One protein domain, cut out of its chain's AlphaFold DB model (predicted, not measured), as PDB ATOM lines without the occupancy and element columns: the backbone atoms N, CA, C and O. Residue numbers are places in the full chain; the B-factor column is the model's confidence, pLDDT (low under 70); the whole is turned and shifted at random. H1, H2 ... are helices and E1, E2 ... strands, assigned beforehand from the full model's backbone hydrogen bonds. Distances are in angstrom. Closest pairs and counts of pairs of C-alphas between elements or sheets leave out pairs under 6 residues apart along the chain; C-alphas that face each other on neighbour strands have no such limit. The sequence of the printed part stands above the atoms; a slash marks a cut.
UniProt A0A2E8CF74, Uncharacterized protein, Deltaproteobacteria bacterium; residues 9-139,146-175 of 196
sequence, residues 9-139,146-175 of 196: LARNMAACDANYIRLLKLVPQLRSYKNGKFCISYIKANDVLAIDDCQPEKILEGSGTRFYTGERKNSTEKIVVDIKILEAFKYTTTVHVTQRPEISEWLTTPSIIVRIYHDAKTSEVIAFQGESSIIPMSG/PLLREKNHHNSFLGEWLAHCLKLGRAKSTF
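This is residues 9 to 139 and 146 to 175 of the 196 residues of an uncharacterized protein of Deltaproteobacteria bacterium (UniProt A0A2E8CF74). A strongly twisted sheet of six strands curls round two long helices, H1 and H5, which lie side by side over one face of it. After H1 come three short helices at one side of this body: H2, which grazes the sheet with its residues 28 to 30, H3, which is not on the sheet, and H4, which packs over E2; residues 44 to 50, of which 44 to 46 belong to H3, stick out. The printed part has 161 residues, with five named helices and six named strands in the order H1 H2 H3 H4 E1 E2 E3 E4 E5 H5 E6; the sheet's order is E5 E4 E3 E2 E1 E6, all antiparallel. The class is mixed, helices and strands, and H1 and H5 with the sheet make two layers, helices on one face of a sheet. The whole is compact, with a radius of gyration of the C-alphas of 16.5 A, and flat, spanning 48 by 47 by 25 A.

Strand beside strand, the sheet holds edge strand E5, residues 122 to 128, then E4, residues 111 to 117, E3, residues 92 to 100, E2, residues 78 to 88, E1, residues 63 to 71, and edge strand E6, residues 172 to 175. E1 to E5 form a meander, each strand the antiparallel neighbour of the one before, and each pair in turn is a hairpin. Within hydrogen-bond range are N 115 and O 124 of E4 and E5, 2.8 A, N 97 and O 112 of E3 and E4, 2.8 A, N 82 and O 98 of E2 and E3, 2.9 A, and N 67 and O 81 of E1 and E2, 2.8 A. E6 is antiparallel to E1 at 147 degrees between their directions, with N 66 and O 173 2.8 A apart. The sheet curls round H1, residues 9 to 26, where the closest C-alphas of H1 and E5 are those of Asp 17 and Thr 122, 4.4 A. It also curls round H5, residues 146 to 168, on the same face; the closest C-alphas of H5 and E1 are those of Thr 69 and Leu 168, 5.2 A. H1 and H5 touch, closest at the C-alphas of Asn 19 and Gly 159, 5.6 A, and run the same way at a shallow tilt of 34.7 degrees, only just short of steep. H2, residues 28 to 34, only just touches H1, with 3 pairs of C-alphas within 8 A, only at the corner and with residues 24 to 25 of H1 alone; the closest C-alphas are those of Leu 24 and Arg 31, 5.4 A. H2 only grazes the sheet, with its residues 28 to 30. H3, residues 37 to 46, touches H2 only at the corner, closest at the C-alphas of Ser 32 and Phe 38, 4.7 A, and is not on the sheet. H4, residues 56 to 60, lies over E2 at a height over the sheet of 8.1 A. H2 and H4 only just touch, with 3 pairs of C-alphas within 8 A; the closest are those of Gln 29 and Leu 60, 7.1 A. In H1, H2, H3 and H5 every O i to N i+4 pair is within hydrogen-bond range; in H4 it is 0 of 1, with 1 of 2 O i to N i+3 pairs within range.

E2 is the longest strand by residues, 29.5 A from first to last C-alpha; E3 measures 26.3 A, E1 24.7 A, E4 19.8 A and E5 17.9 A. H5 is the longest helix, 32.9 A, ending with C-alpha 168 at (163.125, 170.601, 168.287). H1 measures 25.7 A and begins with C-alpha 9 at (178.641, 188.479, 185.434). H3 measures 14.8 A; H2, H4 and E6 are shorter. E6 ends with C-alpha 175 at (149.051, 183.345, 165.511).

The C-alphas farthest apart are those of Asp 47 and Pro 146, 51.9 A. Residues 140 to 145, in the link from E5 to H5, are not printed, and C-alphas 139 and 146 are 16.1 A apart across this cut. Of the links that are printed whole, none is long. The mean pLDDT of the printed part is 79.1; 48 residues are under 70, among them 42 to 54, 102 to 109, 130 to 139 and 146 to 151.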
ATOM      1  N   LEU A   9     179.373 187.346 186.011       59.66
ATOM      2  CA  LEU A   9     178.641 188.479 185.434       59.66
ATOM      3  C   LEU A   9     178.741 188.534 183.902       59.66
ATOM      4  O   LEU A   9     177.726 188.679 183.224       59.66
ATOM      5  N   ALA A  10     179.947 188.367 183.350       61.38
ATOM      6  CA  ALA A  10     180.152 188.359 181.901       61.38
ATOM      7  C   ALA A  10     179.398 187.206 181.210       61.38
ATOM      8  O   ALA A  10     178.817 187.399 180.142       61.38
ATOM      9  N   ARG A  11     179.350 186.019 181.834       65.38
ATOM     10  CA  ARG A  11     178.548 184.886 181.343       65.38
ATOM     11  C   ARG A  11     177.048 185.173 181.396       65.38
ATOM     12  O   ARG A  11     176.338 184.826 180.456       65.38
ATOM     13  N   ASN A  12     176.575 185.841 182.445       66.75
ATOM     14  CA  ASN A  12     175.160 186.187 182.593       66.75
ATOM     15  C   ASN A  12     174.707 187.200 181.534       66.75
ATOM     16  O   ASN A  12     173.651 187.020 180.929       66.75
ATOM     17  N   MET A  13     175.528 188.217 181.252       75.00
ATOM     18  CA  MET A  13     175.267 189.169 180.167       75.00
ATOM     19  C   MET A  13     175.229 188.461 178.806       75.00
ATOM     20  O   MET A  13     174.281 188.636 178.044       75.00
ATOM     21  N   ALA A  14     176.182 187.559 178.550       81.25
ATOM     22  CA  ALA A  14     176.208 186.778 177.315       81.25
ATOM     23  C   ALA A  14     174.958 185.895 177.134       81.25
ATOM     24  O   ALA A  14     174.464 185.740 176.015       81.25
ATOM     25  N   ALA A  15     174.416 185.326 178.218       85.31
ATOM     26  CA  ALA A  15     173.177 184.551 178.160       85.31
ATOM     27  C   ALA A  15     171.982 185.423 177.736       85.31
ATOM     28  O   ALA A  15     171.189 185.009 176.890       85.31
ATOM     29  N   CYS A  16     171.888 186.641 178.267       86.94
ATOM     30  CA  CYS A  16     170.806 187.586 177.988       86.94
ATOM     31  C   CYS A  16     170.818 188.083 176.535       86.94
ATOM     32  O   CYS A  16     169.769 188.122 175.881       86.94
ATOM     33  N   ASP A  17     172.008 188.354 176.002       92.00
ATOM     34  CA  ASP A  17     172.210 188.748 174.605       92.00
ATOM     35  C   ASP A  17     171.928 187.576 173.652       92.00
ATOM     36  O   ASP A  17     171.290 187.722 172.606       92.00
ATOM     37  N   ALA A  18     172.327 186.357 174.026       92.88
ATOM     38  CA  ALA A  18     171.997 185.168 173.251       92.88
ATOM     39  C   ALA A  18     170.480 184.900 173.249       92.88
ATOM     40  O   ALA A  18     169.913 184.543 172.210       92.88
ATOM     41  N   ASN A  19     169.802 185.109 174.379       94.56
ATOM     42  CA  ASN A  19     168.352 184.965 174.503       94.56
ATOM     43  C   ASN A  19     167.602 185.971 173.627       94.56
ATOM     44  O   ASN A  19     166.655 185.573 172.947       94.56
ATOM     45  N   TYR A  20     168.085 187.213 173.526       95.19
ATOM     46  CA  TYR A  20     167.560 188.211 172.593       95.19
ATOM     47  C   TYR A  20     167.526 187.677 171.153       95.19
ATOM     48  O   TYR A  20     166.484 187.675 170.491       95.19
ATOM     49  N   ILE A  21     168.651 187.138 170.676       94.44
ATOM     50  CA  ILE A  21     168.755 186.592 169.317       94.44
ATOM     51  C   ILE A  21     167.846 185.372 169.131       94.44
ATOM     52  O   ILE A  21     167.211 185.231 168.080       94.44
ATOM     53  N   ARG A  22     167.757 184.484 170.126       95.56
ATOM     54  CA  ARG A  22     166.868 183.310 170.069       95.56
ATOM     55  C   ARG A  22     165.402 183.725 169.986       95.56
ATOM     56  O   ARG A  22     164.682 183.186 169.148       95.56
ATOM     57  N   LEU A  23     164.983 184.713 170.774       94.94
ATOM     58  CA  LEU A  23     163.620 185.248 170.753       94.94
ATOM     59  C   LEU A  23     163.277 185.856 169.391       94.94
ATOM     60  O   LEU A  23     162.225 185.540 168.846       94.94
ATOM     61  N   LEU A  24     164.183 186.619 168.771       93.19
ATOM     62  CA  LEU A  24     163.967 187.132 167.410       93.19
ATOM     63  C   LEU A  24     163.854 186.027 166.345       93.19
ATOM     64  O   LEU A  24     163.166 186.202 165.338       93.19
ATOM     65  N   LYS A  25     164.537 184.891 166.527       92.44
ATOM     66  CA  LYS A  25     164.432 183.736 165.616       92.44
ATOM     67  C   LYS A  25     163.117 182.981 165.811       92.44
ATOM     68  O   LYS A  25     162.472 182.572 164.839       92.44
ATOM     69  N   LEU A  26     162.724 182.794 167.066       92.69
ATOM     70  CA  LEU A  26     161.515 182.074 167.435       92.69
ATOM     71  C   LEU A  26     160.265 182.894 167.097       92.69
ATOM     72  O   LEU A  26     159.350 182.340 166.501       92.69
ATOM     73  N   VAL A  27     160.265 184.208 167.323       92.50
ATOM     74  CA  VAL A  27     159.116 185.101 167.106       92.50
ATOM     75  C   VAL A  27     159.324 185.951 165.838       92.50
ATOM     76  O   VAL A  27     159.845 187.070 165.904       92.50
ATOM     77  N   PRO A  28     158.949 185.454 164.641       88.62
ATOM     78  CA  PRO A  28     159.208 186.134 163.378       88.62
ATOM     79  C   PRO A  28     158.441 187.452 163.244       88.62
ATOM     80  O   PRO A  28     158.860 188.290 162.452       88.62
ATOM     81  N   GLN A  29     157.360 187.661 163.999       87.81
ATOM     82  CA  GLN A  29     156.604 188.916 164.032       87.81
ATOM     83  C   GLN A  29     157.478 190.060 164.541       87.81
ATOM     84  O   GLN A  29     157.594 191.079 163.867       87.81
ATOM     85  N   LEU A  30     158.198 189.844 165.650       87.56
ATOM     86  CA  LEU A  30     159.144 190.822 166.191       87.56
ATOM     87  C   LEU A  30     160.258 191.132 165.193       87.56
ATOM     88  O   LEU A  30     160.570 192.293 164.936       87.56
ATOM     89  N   ARG A  31     160.827 190.093 164.570       88.31
ATOM     90  CA  ARG A  31     161.859 190.266 163.540       88.31
ATOM     91  C   ARG A  31     161.329 191.023 162.321       88.31
ATOM     92  O   ARG A  31     162.024 191.874 161.775       88.31
ATOM     93  N   SER A  32     160.118 190.704 161.880       85.69
ATOM     94  CA  SER A  32     159.499 191.322 160.708       85.69
ATOM     95  C   SER A  32     159.138 192.776 160.977       85.69
ATOM     96  O   SER A  32     159.315 193.596 160.083       85.69
ATOM     97  N   TYR A  33     158.695 193.109 162.189       86.31
ATOM     98  CA  TYR A  33     158.387 194.478 162.594       86.31
ATOM     99  C   TYR A  33     159.640 195.345 162.586       86.31
ATOM    100  O   TYR A  33     159.660 196.377 161.924       86.31
ATOM    101  N   LYS A  34     160.739 194.860 163.178       84.00
ATOM    102  CA  LYS A  34     162.034 195.560 163.122       84.00
ATOM    103  C   LYS A  34     162.554 195.773 161.698       84.00
ATOM    104  O   LYS A  34     163.286 196.724 161.459       84.00
ATOM    105  N   ASN A  35     162.178 194.900 160.766       84.62
ATOM    106  CA  ASN A  35     162.547 195.011 159.355       84.62
ATOM    107  C   ASN A  35     161.509 195.786 158.514       84.62
ATOM    108  O   ASN A  35     161.614 195.770 157.290       84.62
ATOM    109  N   GLY A  36     160.465 196.362 159.123       79.44
ATOM    110  CA  GLY A  36     159.367 197.056 158.430       79.44
ATOM    111  C   GLY A  36     158.408 196.149 157.643       79.44
ATOM    112  O   GLY A  36     157.457 196.622 157.029       79.44
ATOM    113  N   LYS A  37     158.615 194.829 157.660       78.38
ATOM    114  CA  LYS A  37     157.829 193.855 156.884       78.38
ATOM    115  C   LYS A  37     156.504 193.483 157.547       78.38
ATOM    116  O   LYS A  37     155.561 193.126 156.848       78.38
ATOM    117  N   PHE A  38     156.435 193.544 158.878       79.12
ATOM    118  CA  PHE A  38     155.247 193.104 159.618       79.12
ATOM    119  C   PHE A  38     154.039 194.011 159.367       79.12
ATOM    120  O   PHE A  38     152.966 193.504 159.045       79.12
ATOM    121  N   CYS A  39     154.226 195.334 159.413       70.19
ATOM    122  CA  CYS A  39     153.157 196.299 159.145       70.19
ATOM    123  C   CYS A  39     152.553 196.087 157.750       70.19
ATOM    124  O   CYS A  39     151.340 195.989 157.613       70.19
ATOM    125  N   ILE A  40     153.397 195.889 156.730       69.94
ATOM    126  CA  ILE A  40     152.951 195.623 155.352       69.94
ATOM    127  C   ILE A  40     152.097 194.352 155.282       69.94
ATOM    128  O   ILE A  40     151.037 194.357 154.660       69.94
ATOM    129  N   SER A  41     152.538 193.256 155.909       70.81
ATOM    130  CA  SER A  41     151.756 192.012 155.922       70.81
ATOM    131  C   SER A  41     150.423 192.157 156.654       70.81
ATOM    132  O   SER A  41     149.432 191.577 156.223       70.81
ATOM    133  N   TYR A  42     150.389 192.950 157.726       69.62
ATOM    134  CA  TYR A  42     149.191 193.179 158.527       69.62
ATOM    135  C   TYR A  42     148.157 194.039 157.791       69.62
ATOM    136  O   TYR A  42     146.979 193.688 157.777       69.62
ATOM    137  N   ILE A  43     148.603 195.116 157.133       69.94
ATOM    138  CA  ILE A  43     147.754 195.980 156.297       69.94
ATOM    139  C   ILE A  43     147.137 195.158 155.165       69.94
ATOM    140  O   ILE A  43     145.927 195.192 154.980       69.94
ATOM    141  N   LYS A  44     147.938 194.338 154.471       68.50
ATOM    142  CA  LYS A  44     147.437 193.452 153.408       68.50
ATOM    143  C   LYS A  44     146.410 192.430 153.893       68.50
ATOM    144  O   LYS A  44     145.519 192.074 153.139       68.50
ATOM    145  N   ALA A  45     146.571 191.912 155.111       68.62
ATOM    146  CA  ALA A  45     145.690 190.878 155.646       68.62
ATOM    147  C   ALA A  45     144.339 191.421 156.131       68.62
ATOM    148  O   ALA A  45     143.369 190.670 156.139       68.62
ATOM    149  N   ASN A  46     144.280 192.687 156.557       67.25
ATOM    150  CA  ASN A  46     143.088 193.259 157.189       67.25
ATOM    151  C   ASN A  46     142.475 194.444 156.423       67.25
ATOM    152  O   ASN A  46     141.477 194.986 156.885       67.25
ATOM    153  N   ASP A  47     143.066 194.863 155.301       65.62
ATOM    154  CA  ASP A  47     142.613 196.001 154.481       65.62
ATOM    155  C   ASP A  47     142.403 197.297 155.306       65.62
ATOM    156  O   ASP A  47     141.493 198.093 155.081       65.62
ATOM    157  N   VAL A  48     143.241 197.492 156.336       61.78
ATOM    158  CA  VAL A  48     143.106 198.584 157.316       61.78
ATOM    159  C   VAL A  48     143.878 199.817 156.846       61.78
ATOM    160  O   VAL A  48     145.107 199.800 156.796       61.78
ATOM    161  N   LEU A  49     143.152 200.905 156.564       52.69
ATOM    162  CA  LEU A  49     143.684 202.216 156.146       52.69
ATOM    163  C   LEU A  49     144.079 203.150 157.306       52.69
ATOM    164  O   LEU A  49     144.555 204.254 157.060       52.69
ATOM    165  N   ALA A  50     143.902 202.736 158.563       52.16
ATOM    166  CA  ALA A  50     144.194 203.568 159.730       52.16
ATOM    167  C   ALA A  50     144.901 202.752 160.819       52.16
ATOM    168  O   ALA A  50     144.271 202.225 161.735       52.16
ATOM    169  N   ILE A  51     146.222 202.621 160.701       57.88
ATOM    170  CA  ILE A  51     147.061 202.365 161.874       57.88
ATOM    171  C   ILE A  51     147.279 203.731 162.509       57.88
ATOM    172  O   ILE A  51     147.655 204.673 161.814       57.88
ATOM    173  N   ASP A  52     147.023 203.842 163.807       57.31
ATOM    174  CA  ASP A  52     147.476 204.994 164.570       57.31
ATOM    175  C   ASP A  52     149.011 205.031 164.513       57.31
ATOM    176  O   ASP A  52     149.700 204.270 165.200       57.31
ATOM    177  N   ASP A  53     149.545 205.858 163.611       62.44
ATOM    178  CA  ASP A  53     150.978 205.962 163.313       62.44
ATOM    179  C   ASP A  53     151.788 206.425 164.533       62.44
ATOM    180  O   ASP A  53     153.015 206.333 164.551       62.44
ATOM    181  N   CYS A  54     151.125 206.894 165.597       64.25
ATOM    182  CA  CYS A  54     151.817 207.294 166.812       64.25
ATOM    183  C   CYS A  54     152.325 206.102 167.645       64.25
ATOM    184  O   CYS A  54     153.292 206.266 168.394       64.25
ATOM    185  N   GLN A  55     151.729 204.907 167.509       78.81
ATOM    186  CA  GLN A  55     152.131 203.692 168.239       78.81
ATOM    187  C   GLN A  55     152.049 202.421 167.369       78.81
ATOM    188  O   GLN A  55     151.321 201.473 167.696       78.81
ATOM    189  N   PRO A  56     152.820 202.348 166.269       81.38
ATOM    190  CA  PRO A  56     152.740 201.255 165.304       81.38
ATOM    191  C   PRO A  56     153.116 199.895 165.901       81.38
ATOM    192  O   PRO A  56     152.706 198.866 165.374       81.38
ATOM    193  N   GLU A  57     153.861 199.844 167.005       86.44
ATOM    194  CA  GLU A  57     154.242 198.601 167.678       86.44
ATOM    195  C   GLU A  57     153.058 197.837 168.282       86.44
ATOM    196  O   GLU A  57     153.140 196.616 168.433       86.44
ATOM    197  N   LYS A  58     151.948 198.517 168.598       86.38
ATOM    198  CA  LYS A  58     150.791 197.916 169.277       86.38
ATOM    199  C   LYS A  58     150.109 196.830 168.454       86.38
ATOM    200  O   LYS A  58     149.516 195.918 169.019       86.38
ATOM    201  N   ILE A  59     150.299 196.839 167.136       84.69
ATOM    202  CA  ILE A  59     149.823 195.781 166.234       84.69
ATOM    203  C   ILE A  59     150.428 194.402 166.546       84.69
ATOM    204  O   ILE A  59     149.924 193.381 166.084       84.69
ATOM    205  N   LEU A  60     151.552 194.358 167.273       86.81
ATOM    206  CA  LEU A  60     152.208 193.114 167.665       86.81
ATOM    207  C   LEU A  60     151.550 192.457 168.877       86.81
ATOM    208  O   LEU A  60     151.704 191.246 169.056       86.81
ATOM    209  N   GLU A  61     150.868 193.224 169.720       88.75
ATOM    210  CA  GLU A  61     150.314 192.725 170.976       88.75
ATOM    211  C   GLU A  61     149.257 191.648 170.719       88.75
ATOM    212  O   GLU A  61     148.440 191.731 169.806       88.75
ATOM    213  N   GLY A  62     149.306 190.569 171.501       84.50
ATOM    214  CA  GLY A  62     148.453 189.399 171.307       84.50
ATOM    215  C   GLY A  62     148.929 188.433 170.215       84.50
ATOM    216  O   GLY A  62     148.503 187.273 170.223       84.50
ATOM    217  N   SER A  63     149.829 188.845 169.316       89.19
ATOM    218  CA  SER A  63     150.445 187.949 168.332       89.19
ATOM    219  C   SER A  63     151.565 187.102 168.944       89.19
ATOM    220  O   SER A  63     152.082 187.387 170.027       89.19
ATOM    221  N   GLY A  64     151.934 186.012 168.279       91.06
ATOM    222  CA  GLY A  64     152.944 185.111 168.814       91.06
ATOM    223  C   GLY A  64     153.213 183.892 167.956       91.06
ATOM    224  O   GLY A  64     152.738 183.761 166.825       91.06
ATOM    225  N   THR A  65     154.034 182.997 168.483       91.62
ATOM    226  CA  THR A  65     154.415 181.761 167.812       91.62
ATOM    227  C   THR A  65     154.178 180.569 168.711       91.62
ATOM    228  O   THR A  65     154.499 180.596 169.895       91.62
ATOM    229  N   ARG A  66     153.655 179.514 168.103       91.31
ATOM    230  CA  ARG A  66     153.453 178.205 168.692       91.31
ATOM    231  C   ARG A  66     154.418 177.203 168.072       91.31
ATOM    232  O   ARG A  66     154.533 177.138 166.845       91.31
ATOM    233  N   PHE A  67     155.064 176.407 168.913       87.69
ATOM    234  CA  PHE A  67     155.974 175.338 168.516       87.69
ATOM    235  C   PHE A  67     155.501 174.010 169.078       87.69
ATOM    236  O   PHE A  67     155.041 173.949 170.213       87.69
ATOM    237  N   TYR A  68     155.706 172.941 168.320       85.81
ATOM    238  CA  TYR A  68     155.571 171.575 168.818       85.81
ATOM    239  C   TYR A  68     156.969 171.022 169.103       85.81
ATOM    240  O   TYR A  68     157.784 170.929 168.182       85.81
ATOM    241  N   THR A  69     157.257 170.698 170.364       81.44
ATOM    242  CA  THR A  69     158.604 170.298 170.822       81.44
ATOM    243  C   THR A  69     158.749 168.791 171.052       81.44
ATOM    244  O   THR A  69     159.863 168.279 171.124       81.44
ATOM    245  N   GLY A  70     157.644 168.049 171.123       77.94
ATOM    246  CA  GLY A  70     157.669 166.599 171.300       77.94
ATOM    247  C   GLY A  70     156.306 166.036 171.673       77.94
ATOM    248  O   GLY A  70     155.295 166.725 171.565       77.94
ATOM    249  N   GLU A  71     156.299 164.791 172.128       75.38
ATOM    250  CA  GLU A  71     155.127 164.089 172.655       75.38
ATOM    251  C   GLU A  71     155.412 163.685 174.100       75.38
ATOM    252  O   GLU A  71     156.564 163.425 174.473       75.38
ATOM    253  N   ARG A  72     154.377 163.681 174.939       71.12
ATOM    254  CA  ARG A  72     154.508 163.279 176.339       71.12
ATOM    255  C   ARG A  72     154.766 161.772 176.402       71.12
ATOM    256  O   ARG A  72     154.068 160.984 175.773       71.12
ATOM    257  N   LYS A  73     155.757 161.340 177.190       65.25
ATOM    258  CA  LYS A  73     155.960 159.905 177.444       65.25
ATOM    259  C   LYS A  73     154.675 159.356 178.081       65.25
ATOM    260  O   LYS A  73     154.282 159.848 179.134       65.25
ATOM    261  N   ASN A  74     154.039 158.384 177.424       66.38
ATOM    262  CA  ASN A  74     152.766 157.741 177.795       66.38
ATOM    263  C   ASN A  74     151.468 158.475 177.388       66.38
ATOM    264  O   ASN A  74     150.401 158.109 177.872       66.38
ATOM    265  N   SER A  75     151.516 159.470 176.496       66.44
ATOM    266  CA  SER A  75     150.310 160.087 175.921       66.44
ATOM    267  C   SER A  75     150.567 160.568 174.488       66.44
ATOM    268  O   SER A  75     151.645 161.068 174.182       66.44
ATOM    269  N   THR A  76     149.569 160.473 173.605       69.88
ATOM    270  CA  THR A  76     149.610 161.070 172.252       69.88
ATOM    271  C   THR A  76     149.529 162.603 172.277       69.88
ATOM    272  O   THR A  76     149.482 163.253 171.230       69.88
ATOM    273  N   GLU A  77     149.482 163.211 173.464       75.31
ATOM    274  CA  GLU A  77     149.500 164.655 173.636       75.31
ATOM    275  C   GLU A  77     150.845 165.259 173.227       75.31
ATOM    276  O   GLU A  77     151.918 164.935 173.748       75.31
ATOM    277  N   LYS A  78     150.764 166.210 172.298       80.62
ATOM    278  CA  LYS A  78     151.914 166.978 171.831       80.62
ATOM    279  C   LYS A  78     152.265 168.049 172.854       80.62
ATOM    280  O   LYS A  78     151.404 168.824 173.260       80.62
ATOM    281  N   ILE A  79     153.544 168.138 173.201       85.44
ATOM    282  CA  ILE A  79     154.086 169.235 173.994       85.44
ATOM    283  C   ILE A  79     154.224 170.446 173.077       85.44
ATOM    284  O   ILE A  79     154.942 170.432 172.071       85.44
ATOM    285  N   VAL A  80     153.511 171.495 173.446       88.38
ATOM    286  CA  VAL A  80     153.405 172.768 172.760       88.38
ATOM    287  C   VAL A  80     154.084 173.839 173.601       88.38
ATOM    288  O   VAL A  80     153.825 173.958 174.795       88.38
ATOM    289  N   VAL A  81     154.927 174.649 172.970       90.81
ATOM    290  CA  VAL A  81     155.468 175.871 173.567       90.81
ATOM    291  C   VAL A  81     154.851 177.063 172.856       90.81
ATOM    292  O   VAL A  81     154.939 177.173 171.633       90.81
ATOM    293  N   ASP A  82     154.241 177.955 173.623       91.06
ATOM    294  CA  ASP A  82     153.652 179.197 173.138       91.06
ATOM    295  C   ASP A  82     154.509 180.378 173.587       91.06
ATOM    296  O   ASP A  82     154.754 180.562 174.779       91.06
ATOM    297  N   ILE A  83     154.937 181.196 172.625       93.81
ATOM    298  CA  ILE A  83     155.579 182.489 172.864       93.81
ATOM    299  C   ILE A  83     154.646 183.579 172.361       93.81
ATOM    300  O   ILE A  83     154.420 183.703 171.156       93.81
ATOM    301  N   LYS A  84     154.123 184.385 173.274       92.50
ATOM    302  CA  LYS A  84     153.142 185.427 172.984       92.50
ATOM    303  C   LYS A  84     153.680 186.803 173.331       92.50
ATOM    304  O   LYS A  84     154.308 186.966 174.366       92.50
ATOM    305  N   ILE A  85     153.396 187.796 172.502       92.94
ATOM    306  CA  ILE A  85     153.694 189.197 172.789       92.94
ATOM    307  C   ILE A  85     152.568 189.739 173.670       92.94
ATOM    308  O   ILE A  85     151.406 189.736 173.261       92.94
ATOM    309  N   LEU A  86     152.910 190.150 174.889       89.44
ATOM    310  CA  LEU A  86     151.969 190.771 175.820       89.44
ATOM    311  C   LEU A  86     151.901 192.275 175.585       89.44
ATOM    312  O   LEU A  86     150.818 192.819 175.430       89.44
ATOM    313  N   GLU A  87     153.070 192.910 175.522       90.38
ATOM    314  CA  GLU A  87     153.210 194.355 175.383       90.38
ATOM    315  C   GLU A  87     154.291 194.670 174.358       90.38
ATOM    316  O   GLU A  87     155.346 194.025 174.321       90.38
ATOM    317  N   ALA A  88     154.058 195.710 173.571       91.00
ATOM    318  CA  ALA A  88     155.033 196.264 172.658       91.00
ATOM    319  C   ALA A  88     155.121 197.784 172.844       91.00
ATOM    320  O   ALA A  88     154.111 198.490 172.897       91.00
ATOM    321  N   PHE A  89     156.357 198.265 172.946       90.62
ATOM    322  CA  PHE A  89     156.750 199.669 172.949       90.62
ATOM    323  C   PHE A  89     157.888 199.865 171.941       90.62
ATOM    324  O   PHE A  89     158.576 198.909 171.567       90.62
ATOM    325  N   LYS A  90     158.151 201.114 171.555       89.19
ATOM    326  CA  LYS A  90     159.219 201.496 170.616       89.19
ATOM    327  C   LYS A  90     160.562 200.785 170.836       89.19
ATOM    328  O   LYS A  90     161.190 200.350 169.871       89.19
ATOM    329  N   TYR A  91     161.007 200.660 172.088       90.25
ATOM    330  CA  TYR A  91     162.316 200.078 172.425       90.25
ATOM    331  C   TYR A  91     162.238 198.798 173.253       90.25
ATOM    332  O   TYR A  91     163.255 198.130 173.432       90.25
ATOM    333  N   THR A  92     161.054 198.419 173.730       92.56
ATOM    334  CA  THR A  92     160.890 197.274 174.628       92.56
ATOM    335  C   THR A  92     159.708 196.407 174.223       92.56
ATOM    336  O   THR A  92     158.700 196.872 173.701       92.56
ATOM    337  N   THR A  93     159.826 195.103 174.443       94.50
ATOM    338  CA  THR A  93     158.723 194.160 174.230       94.50
ATOM    339  C   THR A  93     158.665 193.190 175.391       94.50
ATOM    340  O   THR A  93     159.684 192.606 175.757       94.50
ATOM    341  N   THR A  94     157.474 192.978 175.932       94.31
ATOM    342  CA  THR A  94     157.216 191.954 176.941       94.31
ATOM    343  C   THR A  94     156.607 190.737 176.258       94.31
ATOM    344  O   THR A  94     155.588 190.844 175.570       94.31
ATOM    345  N   VAL A  95     157.217 189.567 176.436       94.12
ATOM    346  CA  VAL A  95     156.710 188.296 175.911       94.12
ATOM    347  C   VAL A  95     156.450 187.299 177.030       94.12
ATOM    348  O   VAL A  95     157.114 187.307 178.064       94.12
ATOM    349  N   HIS A  96     155.499 186.409 176.795       92.31
ATOM    350  CA  HIS A  96     155.141 185.309 177.674       92.31
ATOM    351  C   HIS A  96     155.488 183.988 177.006       92.31
ATOM    352  O   HIS A  96     155.001 183.707 175.911       92.31
ATOM    353  N   VAL A  97     156.335 183.199 177.655       92.44
ATOM    354  CA  VAL A  97     156.738 181.862 177.217       92.44
ATOM    355  C   VAL A  97     156.043 180.848 178.118       92.44
ATOM    356  O   VAL A  97     156.226 180.872 179.334       92.44
ATOM    357  N   THR A  98     155.233 179.969 177.532       90.06
ATOM    358  CA  THR A  98     154.453 178.955 178.258       90.06
ATOM    359  C   THR A  98     154.576 177.591 177.605       90.06
ATOM    360  O   THR A  98     154.753 177.493 176.390       90.06
ATOM    361  N   GLN A  99     154.447 176.533 178.402       86.94
ATOM    362  CA  GLN A  99     154.342 175.160 177.913       86.94
ATOM    363  C   GLN A  99     152.936 174.600 178.143       86.94
ATOM    364  O   GLN A  99     152.325 174.874 179.169       86.94
ATOM    365  N   ARG A 100     152.439 173.785 177.210       81.12
ATOM    366  CA  ARG A 100     151.203 172.991 177.324       81.12
ATOM    367  C   ARG A 100     151.419 171.590 176.729       81.12
ATOM    368  O   ARG A 100     152.277 171.464 175.862       81.12
ATOM    369  N   PRO A 101     150.654 170.551 177.101       74.56
ATOM    370  CA  PRO A 101     149.731 170.500 178.235       74.56
ATOM    371  C   PRO A 101     150.479 170.554 179.575       74.56
ATOM    372  O   PRO A 101     151.712 170.611 179.608       74.56
ATOM    373  N   GLU A 102     149.722 170.565 180.671       67.12
ATOM    374  CA  GLU A 102     150.286 170.462 182.015       67.12
ATOM    375  C   GLU A 102     151.146 169.203 182.156       67.12
ATOM    376  O   GLU A 102     150.783 168.118 181.695       67.12
ATOM    377  N   ILE A 103     152.337 169.360 182.742       64.94
ATOM    378  CA  ILE A 103     153.309 168.265 182.847       64.94
ATOM    379  C   ILE A 103     152.759 167.177 183.784       64.94
ATOM    380  O   ILE A 103     152.982 165.988 183.536       64.94
ATOM    381  N   SER A 104     151.999 167.571 184.810       60.53
ATOM    382  CA  SER A 104     151.151 166.726 185.659       60.53
ATOM    383  C   SER A 104     150.216 167.598 186.512       60.53
ATOM    384  O   SER A 104     150.428 168.801 186.613       60.53
ATOM    385  N   GLU A 105     149.236 166.980 187.180       55.72
ATOM    386  CA  GLU A 105     148.339 167.635 188.156       55.72
ATOM    387  C   GLU A 105     149.091 168.286 189.337       55.72
ATOM    388  O   GLU A 105     148.579 169.192 189.984       55.72
ATOM    389  N   TRP A 106     150.323 167.839 189.607       54.19
ATOM    390  CA  TRP A 106     151.161 168.311 190.716       54.19
ATOM    391  C   TRP A 106     152.316 169.217 190.273       54.19
ATOM    392  O   TRP A 106     153.079 169.679 191.120       54.19
ATOM    393  N   LEU A 107     152.495 169.437 188.964       55.69
ATOM    394  CA  LEU A 107     153.614 170.211 188.428       55.69
ATOM    395  C   LEU A 107     153.122 171.277 187.451       55.69
ATOM    396  O   LEU A 107     152.821 171.000 186.283       55.69
ATOM    397  N   THR A 108     153.120 172.519 187.931       61.34
ATOM    398  CA  THR A 108     152.803 173.706 187.139       61.34
ATOM    399  C   THR A 108     153.704 173.778 185.912       61.34
ATOM    400  O   THR A 108     154.923 173.595 185.983       61.34
ATOM    401  N   THR A 109     153.109 174.059 184.754       68.75
ATOM    402  CA  THR A 109     153.887 174.285 183.538       68.75
ATOM    403  C   THR A 109     154.763 175.522 183.679       68.75
ATOM    404  O   THR A 109     154.330 176.533 184.240       68.75
ATOM    405  N   PRO A 110     155.998 175.484 183.152       76.88
ATOM    406  CA  PRO A 110     156.853 176.654 183.174       76.88
ATOM    407  C   PRO A 110     156.162 177.796 182.422       76.88
ATOM    408  O   PRO A 110     155.751 177.662 181.265       76.88
ATOM    409  N   SER A 111     156.029 178.919 183.121       85.06
ATOM    410  CA  SER A 111     155.414 180.157 182.659       85.06
ATOM    411  C   SER A 111     156.392 181.281 182.967       85.06
ATOM    412  O   SER A 111     156.694 181.535 184.133       85.06
ATOM    413  N   ILE A 112     156.953 181.903 181.932       89.81
ATOM    414  CA  ILE A 112     158.025 182.893 182.071       89.81
ATOM    415  C   ILE A 112     157.643 184.161 181.334       89.81
ATOM    416  O   ILE A 112     157.335 184.120 180.141       89.81
ATOM    417  N   ILE A 113     157.718 185.292 182.025       90.31
ATOM    418  CA  ILE A 113     157.580 186.607 181.405       90.31
ATOM    419  C   ILE A 113     158.976 187.175 181.184       90.31
ATOM    420  O   ILE A 113     159.795 187.251 182.103       90.31
ATOM    421  N   VAL A 114     159.247 187.566 179.944       92.50
ATOM    422  CA  VAL A 114     160.551 188.047 179.497       92.50
ATOM    423  C   VAL A 114     160.393 189.447 178.937       92.50
ATOM    424  O   VAL A 114     159.555 189.680 178.063       92.50
ATOM    425  N   ARG A 115     161.237 190.369 179.392       93.50
ATOM    426  CA  ARG A 115     161.386 191.686 178.783       93.50
ATOM    427  C   ARG A 115     162.555 191.681 177.810       93.50
ATOM    428  O   ARG A 115     163.657 191.251 178.134       93.50
ATOM    429  N   ILE A 116     162.296 192.163 176.606       94.50
ATOM    430  CA  ILE A 116     163.243 192.295 175.505       94.50
ATOM    431  C   ILE A 116     163.552 193.781 175.340       94.50
ATOM    432  O   ILE A 116     162.631 194.572 175.133       94.50
ATOM    433  N   TYR A 117     164.832 194.143 175.383       94.38
ATOM    434  CA  TYR A 117     165.332 195.495 175.134       94.38
ATOM    435  C   TYR A 117     165.963 195.546 173.741       94.38
ATOM    436  O   TYR A 117     166.936 194.844 173.450       94.38
ATOM    437  N   HIS A 118     165.385 196.333 172.837       92.88
ATOM    438  CA  HIS A 118     165.768 196.350 171.419       92.88
ATOM    439  C   HIS A 118     166.960 197.244 171.104       92.88
ATOM    440  O   HIS A 118     167.645 196.989 170.112       92.88
ATOM    441  N   ASP A 119     167.167 198.268 171.921       91.25
ATOM    442  CA  ASP A 119     168.287 199.206 171.909       91.25
ATOM    443  C   ASP A 119     169.561 198.545 172.450       91.25
ATOM    444  O   ASP A 119     170.576 198.497 171.756       91.25
ATOM    445  N   ALA A 120     169.467 197.926 173.628       88.75
ATOM    446  CA  ALA A 120     170.551 197.181 174.258       88.75
ATOM    447  C   ALA A 120     170.765 195.784 173.646       88.75
ATOM    448  O   ALA A 120     171.758 195.132 173.949       88.75
ATOM    449  N   LYS A 121     169.849 195.320 172.781       93.12
ATOM    450  CA  LYS A 121     169.868 193.983 172.150       93.12
ATOM    451  C   LYS A 121     170.013 192.847 173.168       93.12
ATOM    452  O   LYS A 121     170.708 191.863 172.922       93.12
ATOM    453  N   THR A 122     169.320 192.981 174.292       93.25
ATOM    454  CA  THR A 122     169.384 192.041 175.411       93.25
ATOM    455  C   THR A 122     167.983 191.662 175.888       93.25
ATOM    456  O   THR A 122     166.976 192.211 175.431       93.25
ATOM    457  N   SER A 123     167.890 190.678 176.775       92.25
ATOM    458  CA  SER A 123     166.618 190.248 177.361       92.25
ATOM    459  C   SER A 123     166.790 189.805 178.803       92.25
ATOM    460  O   SER A 123     167.846 189.311 179.180       92.25
ATOM    461  N   GLU A 124     165.743 189.950 179.604       88.94
ATOM    462  CA  GLU A 124     165.735 189.506 180.993       88.94
ATOM    463  C   GLU A 124     164.409 188.840 181.349       88.94
ATOM    464  O   GLU A 124     163.336 189.270 180.919       88.94
ATOM    465  N   VAL A 125     164.477 187.792 182.163       88.31
ATOM    466  CA  VAL A 125     163.301 187.246 182.834       88.31
ATOM    467  C   VAL A 125     162.862 188.231 183.915       88.31
ATOM    468  O   VAL A 125     163.666 188.613 184.768       88.31
ATOM    469  N   ILE A 126     161.591 188.639 183.861       83.69
ATOM    470  CA  ILE A 126     160.971 189.552 184.833       83.69
ATOM    471  C   ILE A 126     159.980 188.848 185.767       83.69
ATOM    472  O   ILE A 126     159.691 189.374 186.838       83.69
ATOM    473  N   ALA A 127     159.479 187.668 185.390       82.44
ATOM    474  CA  ALA A 127     158.675 186.814 186.265       82.44
ATOM    475  C   ALA A 127     158.819 185.337 185.880       82.44
ATOM    476  O   ALA A 127     158.937 185.006 184.693       82.44
ATOM    477  N   PHE A 128     158.765 184.459 186.880       81.38
ATOM    478  CA  PHE A 128     158.834 183.007 186.723       81.38
ATOM    479  C   PHE A 128     157.719 182.359 187.554       81.38
ATOM    480  O   PHE A 128     157.576 182.652 188.731       81.38
ATOM    481  N   GLN A 129     156.889 181.522 186.929       75.75
ATOM    482  CA  GLN A 129     155.757 180.824 187.565       75.75
ATOM    483  C   GLN A 129     154.763 181.732 188.321       75.75
ATOM    484  O   GLN A 129     154.108 181.302 189.261       75.75
ATOM    485  N   GLY A 130     154.607 182.986 187.883       60.38
ATOM    486  CA  GLY A 130     153.706 183.953 188.525       60.38
ATOM    487  C   GLY A 130     154.333 184.721 189.692       60.38
ATOM    488  O   GLY A 130     153.733 185.683 190.160       60.38
ATOM    489  N   GLU A 131     155.552 184.374 190.104       56.12
ATOM    490  CA  GLU A 131     156.317 185.128 191.091       56.12
ATOM    491  C   GLU A 131     157.180 186.183 190.378       56.12
ATOM    492  O   GLU A 131     157.985 185.882 189.485       56.12
ATOM    493  N   SER A 132     156.962 187.458 190.714       51.91
ATOM    494  CA  SER A 132     157.702 188.594 190.160       51.91
ATOM    495  C   SER A 132     158.707 189.121 191.182       51.91
ATOM    496  O   SER A 132     158.384 189.985 191.997       51.91
ATOM    497  N   SER A 133     159.948 188.646 191.129       46.00
ATOM    498  CA  SER A 133     161.046 189.252 191.892       46.00
ATOM    499  C   SER A 133     161.727 190.309 191.022       46.00
ATOM    500  O   SER A 133     162.568 190.018 190.170       46.00
ATOM    501  N   ILE A 134     161.303 191.560 191.192       45.41
ATOM    502  CA  ILE A 134     161.770 192.706 190.407       45.41
ATOM    503  C   ILE A 134     163.174 193.107 190.871       45.41
ATOM    504  O   ILE A 134     163.334 193.736 191.911       45.41
ATOM    505  N   ILE A 135     164.190 192.800 190.061       48.75
ATOM    506  CA  ILE A 135     165.513 193.439 190.122       48.75
ATOM    507  C   ILE A 135     165.969 193.717 188.687       48.75
ATOM    508  O   ILE A 135     166.150 192.759 187.937       48.75
ATOM    509  N   PRO A 136     166.189 194.975 188.272       45.91
ATOM    510  CA  PRO A 136     166.830 195.298 186.994       45.91
ATOM    511  C   PRO A 136     168.269 194.764 186.961       45.91
ATOM    512  O   PRO A 136     168.986 194.878 187.951       45.91
ATOM    513  N   MET A 137     168.734 194.195 185.838       51.59
ATOM    514  CA  MET A 137     170.162 193.822 185.725       51.59
ATOM    515  C   MET A 137     171.106 195.039 185.686       51.59
ATOM    516  O   MET A 137     172.302 194.888 185.928       51.59
ATOM    517  N   SER A 138     170.589 196.235 185.384       46.56
ATOM    518  CA  SER A 138     171.351 197.484 185.325       46.56
ATOM    519  C   SER A 138     171.068 198.367 186.544       46.56
ATOM    520  O   SER A 138     169.994 198.960 186.645       46.56
ATOM    521  N   GLY A 139     172.038 198.479 187.447       40.09
ATOM    522  CA  GLY A 139     172.000 199.407 188.580       40.09
ATOM    523  C   GLY A 139     172.784 198.859 189.766       40.09
ATOM    524  O   GLY A 139     172.641 197.689 190.104       40.09
ATOM    525  N   PRO A 146     171.948 186.598 196.839       58.28
ATOM    526  CA  PRO A 146     171.026 185.481 196.579       58.28
ATOM    527  C   PRO A 146     170.058 185.742 195.417       58.28
ATOM    528  O   PRO A 146     169.994 184.947 194.485       58.28
ATOM    529  N   LEU A 147     169.404 186.906 195.406       58.53
ATOM    530  CA  LEU A 147     168.406 187.262 194.390       58.53
ATOM    531  C   LEU A 147     169.026 187.399 192.986       58.53
ATOM    532  O   LEU A 147     168.422 187.042 191.974       58.53
ATOM    533  N   LEU A 148     170.280 187.866 192.914       59.69
ATOM    534  CA  LEU A 148     171.037 187.900 191.663       59.69
ATOM    535  C   LEU A 148     171.309 186.485 191.126       59.69
ATOM    536  O   LEU A 148     171.237 186.273 189.916       59.69
ATOM    537  N   ARG A 149     171.607 185.505 191.994       61.56
ATOM    538  CA  ARG A 149     171.799 184.105 191.569       61.56
ATOM    539  C   ARG A 149     170.509 183.491 191.041       61.56
ATOM    540  O   ARG A 149     170.563 182.842 189.999       61.56
ATOM    541  N   GLU A 150     169.378 183.724 191.700       62.19
ATOM    542  CA  GLU A 150     168.073 183.228 191.241       62.19
ATOM    543  C   GLU A 150     167.721 183.788 189.860       62.19
ATOM    544  O   GLU A 150     167.394 183.035 188.942       62.19
ATOM    545  N   LYS A 151     167.931 185.093 189.644       68.69
ATOM    546  CA  LYS A 151     167.741 185.704 188.323       68.69
ATOM    547  C   LYS A 151     168.661 185.101 187.257       68.69
ATOM    548  O   LYS A 151     168.220 184.843 186.133       68.69
ATOM    549  N   ASN A 152     169.926 184.839 187.593       70.94
ATOM    550  CA  ASN A 152     170.860 184.185 186.669       70.94
ATOM    551  C   ASN A 152     170.399 182.768 186.309       70.94
ATOM    552  O   ASN A 152     170.549 182.351 185.156       70.94
ATOM    553  N   HIS A 153     169.811 182.047 187.265       80.00
ATOM    554  CA  HIS A 153     169.242 180.729 187.026       80.00
ATOM    555  C   HIS A 153     168.042 180.805 186.072       80.00
ATOM    556  O   HIS A 153     168.023 180.088 185.074       80.00
ATOM    557  N   HIS A 154     167.112 181.742 186.284       85.00
ATOM    558  CA  HIS A 154     165.968 181.947 185.385       85.00
ATOM    559  C   HIS A 154     166.390 182.328 183.958       85.00
ATOM    560  O   HIS A 154     165.872 181.772 182.988       85.00
ATOM    561  N   ASN A 155     167.359 183.235 183.806       86.12
ATOM    562  CA  ASN A 155     167.876 183.629 182.490       86.12
ATOM    563  C   ASN A 155     168.590 182.472 181.772       86.12
ATOM    564  O   ASN A 155     168.466 182.331 180.551       86.12
ATOM    565  N   SER A 156     169.317 181.638 182.518       86.25
ATOM    566  CA  SER A 156     169.981 180.449 181.970       86.25
ATOM    567  C   SER A 156     168.959 179.398 181.541       86.25
ATOM    568  O   SER A 156     169.017 178.931 180.403       86.25
ATOM    569  N   PHE A 157     167.964 179.116 182.389       89.06
ATOM    570  CA  PHE A 157     166.855 178.212 182.079       89.06
ATOM    571  C   PHE A 157     166.095 178.654 180.826       89.06
ATOM    572  O   PHE A 157     165.878 177.856 179.913       89.06
ATOM    573  N   LEU A 158     165.746 179.944 180.729       91.19
ATOM    574  CA  LEU A 158     165.137 180.502 179.523       91.19
ATOM    575  C   LEU A 158     166.011 180.215 178.295       91.19
ATOM    576  O   LEU A 158     165.498 179.813 177.253       91.19
ATOM    577  N   GLY A 159     167.326 180.396 178.400       91.12
ATOM    578  CA  GLY A 159     168.235 180.162 177.284       91.12
ATOM    579  C   GLY A 159     168.262 178.716 176.807       91.12
ATOM    580  O   GLY A 159     168.210 178.479 175.596       91.12
ATOM    581  N   GLU A 160     168.282 177.761 177.732       91.31
ATOM    582  CA  GLU A 160     168.172 176.335 177.420       91.31
ATOM    583  C   GLU A 160     166.830 176.011 176.769       91.31
ATOM    584  O   GLU A 160     166.788 175.344 175.732       91.31
ATOM    585  N   TRP A 161     165.738 176.552 177.306       90.38
ATOM    586  CA  TRP A 161     164.401 176.305 176.786       90.38
ATOM    587  C   TRP A 161     164.212 176.869 175.373       90.38
ATOM    588  O   TRP A 161     163.718 176.176 174.479       90.38
ATOM    589  N   LEU A 162     164.684 178.091 175.112       93.06
ATOM    590  CA  LEU A 162     164.658 178.686 173.775       93.06
ATOM    591  C   LEU A 162     165.568 177.927 172.797       93.06
ATOM    592  O   LEU A 162     165.206 177.735 171.635       93.06
ATOM    593  N   ALA A 163     166.746 177.477 173.241       91.88
ATOM    594  CA  ALA A 163     167.633 176.652 172.421       91.88
ATOM    595  C   ALA A 163     166.982 175.305 172.075       91.88
ATOM    596  O   ALA A 163     167.059 174.858 170.930       91.88
ATOM    597  N   HIS A 164     166.286 174.696 173.034       89.56
ATOM    598  CA  HIS A 164     165.503 173.488 172.829       89.56
ATOM    599  C   HIS A 164     164.381 173.710 171.807       89.56
ATOM    600  O   HIS A 164     164.273 172.938 170.857       89.56
ATOM    601  N   CYS A 165     163.626 174.809 171.915       89.75
ATOM    602  CA  CYS A 165     162.590 175.173 170.942       89.75
ATOM    603  C   CYS A 165     163.157 175.363 169.528       89.75
ATOM    604  O   CYS A 165     162.546 174.933 168.553       89.75
ATOM    605  N   LEU A 166     164.338 175.978 169.401       90.25
ATOM    606  CA  LEU A 166     165.019 176.136 168.111       90.25
ATOM    607  C   LEU A 166     165.489 174.801 167.527       90.25
ATOM    608  O   LEU A 166     165.467 174.636 166.311       90.25
ATOM    609  N   LYS A 167     165.925 173.867 168.378       89.06
ATOM    610  CA  LYS A 167     166.415 172.548 167.960       89.06
ATOM    611  C   LYS A 167     165.278 171.593 167.597       89.06
ATOM    612  O   LYS A 167     165.418 170.827 166.650       89.06
ATOM    613  N   LEU A 168     164.194 171.596 168.375       83.19
ATOM    614  CA  LEU A 168     163.125 170.601 168.287       83.19
ATOM    615  C   LEU A 168     161.822 171.105 167.686       83.19
ATOM    616  O   LEU A 168     160.959 170.269 167.461       83.19
ATOM    617  N   GLY A 169     161.633 172.403 167.435       74.56
ATOM    618  CA  GLY A 169     160.378 172.936 166.898       74.56
ATOM    619  C   GLY A 169     160.009 172.307 165.551       74.56
ATOM    620  O   GLY A 169     160.413 172.808 164.506       74.56
ATOM    621  N   ARG A 170     159.237 171.209 165.573       68.50
ATOM    622  CA  ARG A 170     158.938 170.369 164.394       68.50
ATOM    623  C   ARG A 170     157.880 170.993 163.490       68.50
ATOM    624  O   ARG A 170     157.877 170.762 162.289       68.50
ATOM    625  N   ALA A 171     156.994 171.794 164.074       66.75
ATOM    626  CA  ALA A 171     156.032 172.617 163.359       66.75
ATOM    627  C   ALA A 171     155.910 173.966 164.076       66.75
ATOM    628  O   ALA A 171     155.804 174.029 165.303       66.75
ATOM    629  N   LYS A 172     155.985 175.051 163.304       80.88
ATOM    630  CA  LYS A 172     155.918 176.433 163.781       80.88
ATOM    631  C   LYS A 172     154.666 177.064 163.195       80.88
ATOM    632  O   LYS A 172     154.562 177.166 161.977       80.88
ATOM    633  N   SER A 173     153.749 177.507 164.047       84.75
ATOM    634  CA  SER A 173     152.592 178.294 163.620       84.75
ATOM    635  C   SER A 173     152.669 179.684 164.223       84.75
ATOM    636  O   SER A 173     152.854 179.842 165.427       84.75
ATOM    637  N   THR A 174     152.491 180.697 163.389       84.69
ATOM    638  CA  THR A 174     152.236 182.064 163.840       84.69
ATOM    639  C   THR A 174     150.752 182.199 164.164       84.69
ATOM    640  O   THR A 174     149.916 181.629 163.470       84.69
ATOM    641  N   PHE A 175     150.421 182.942 165.215       81.69
ATOM    642  CA  PHE A 175     149.051 183.345 165.511       81.69
ATOM    643  C   PHE A 175     148.977 184.856 165.742       81.69
ATOM    644  O   PHE A 175     149.949 185.484 166.170       81.69
TER     645      PHE A 175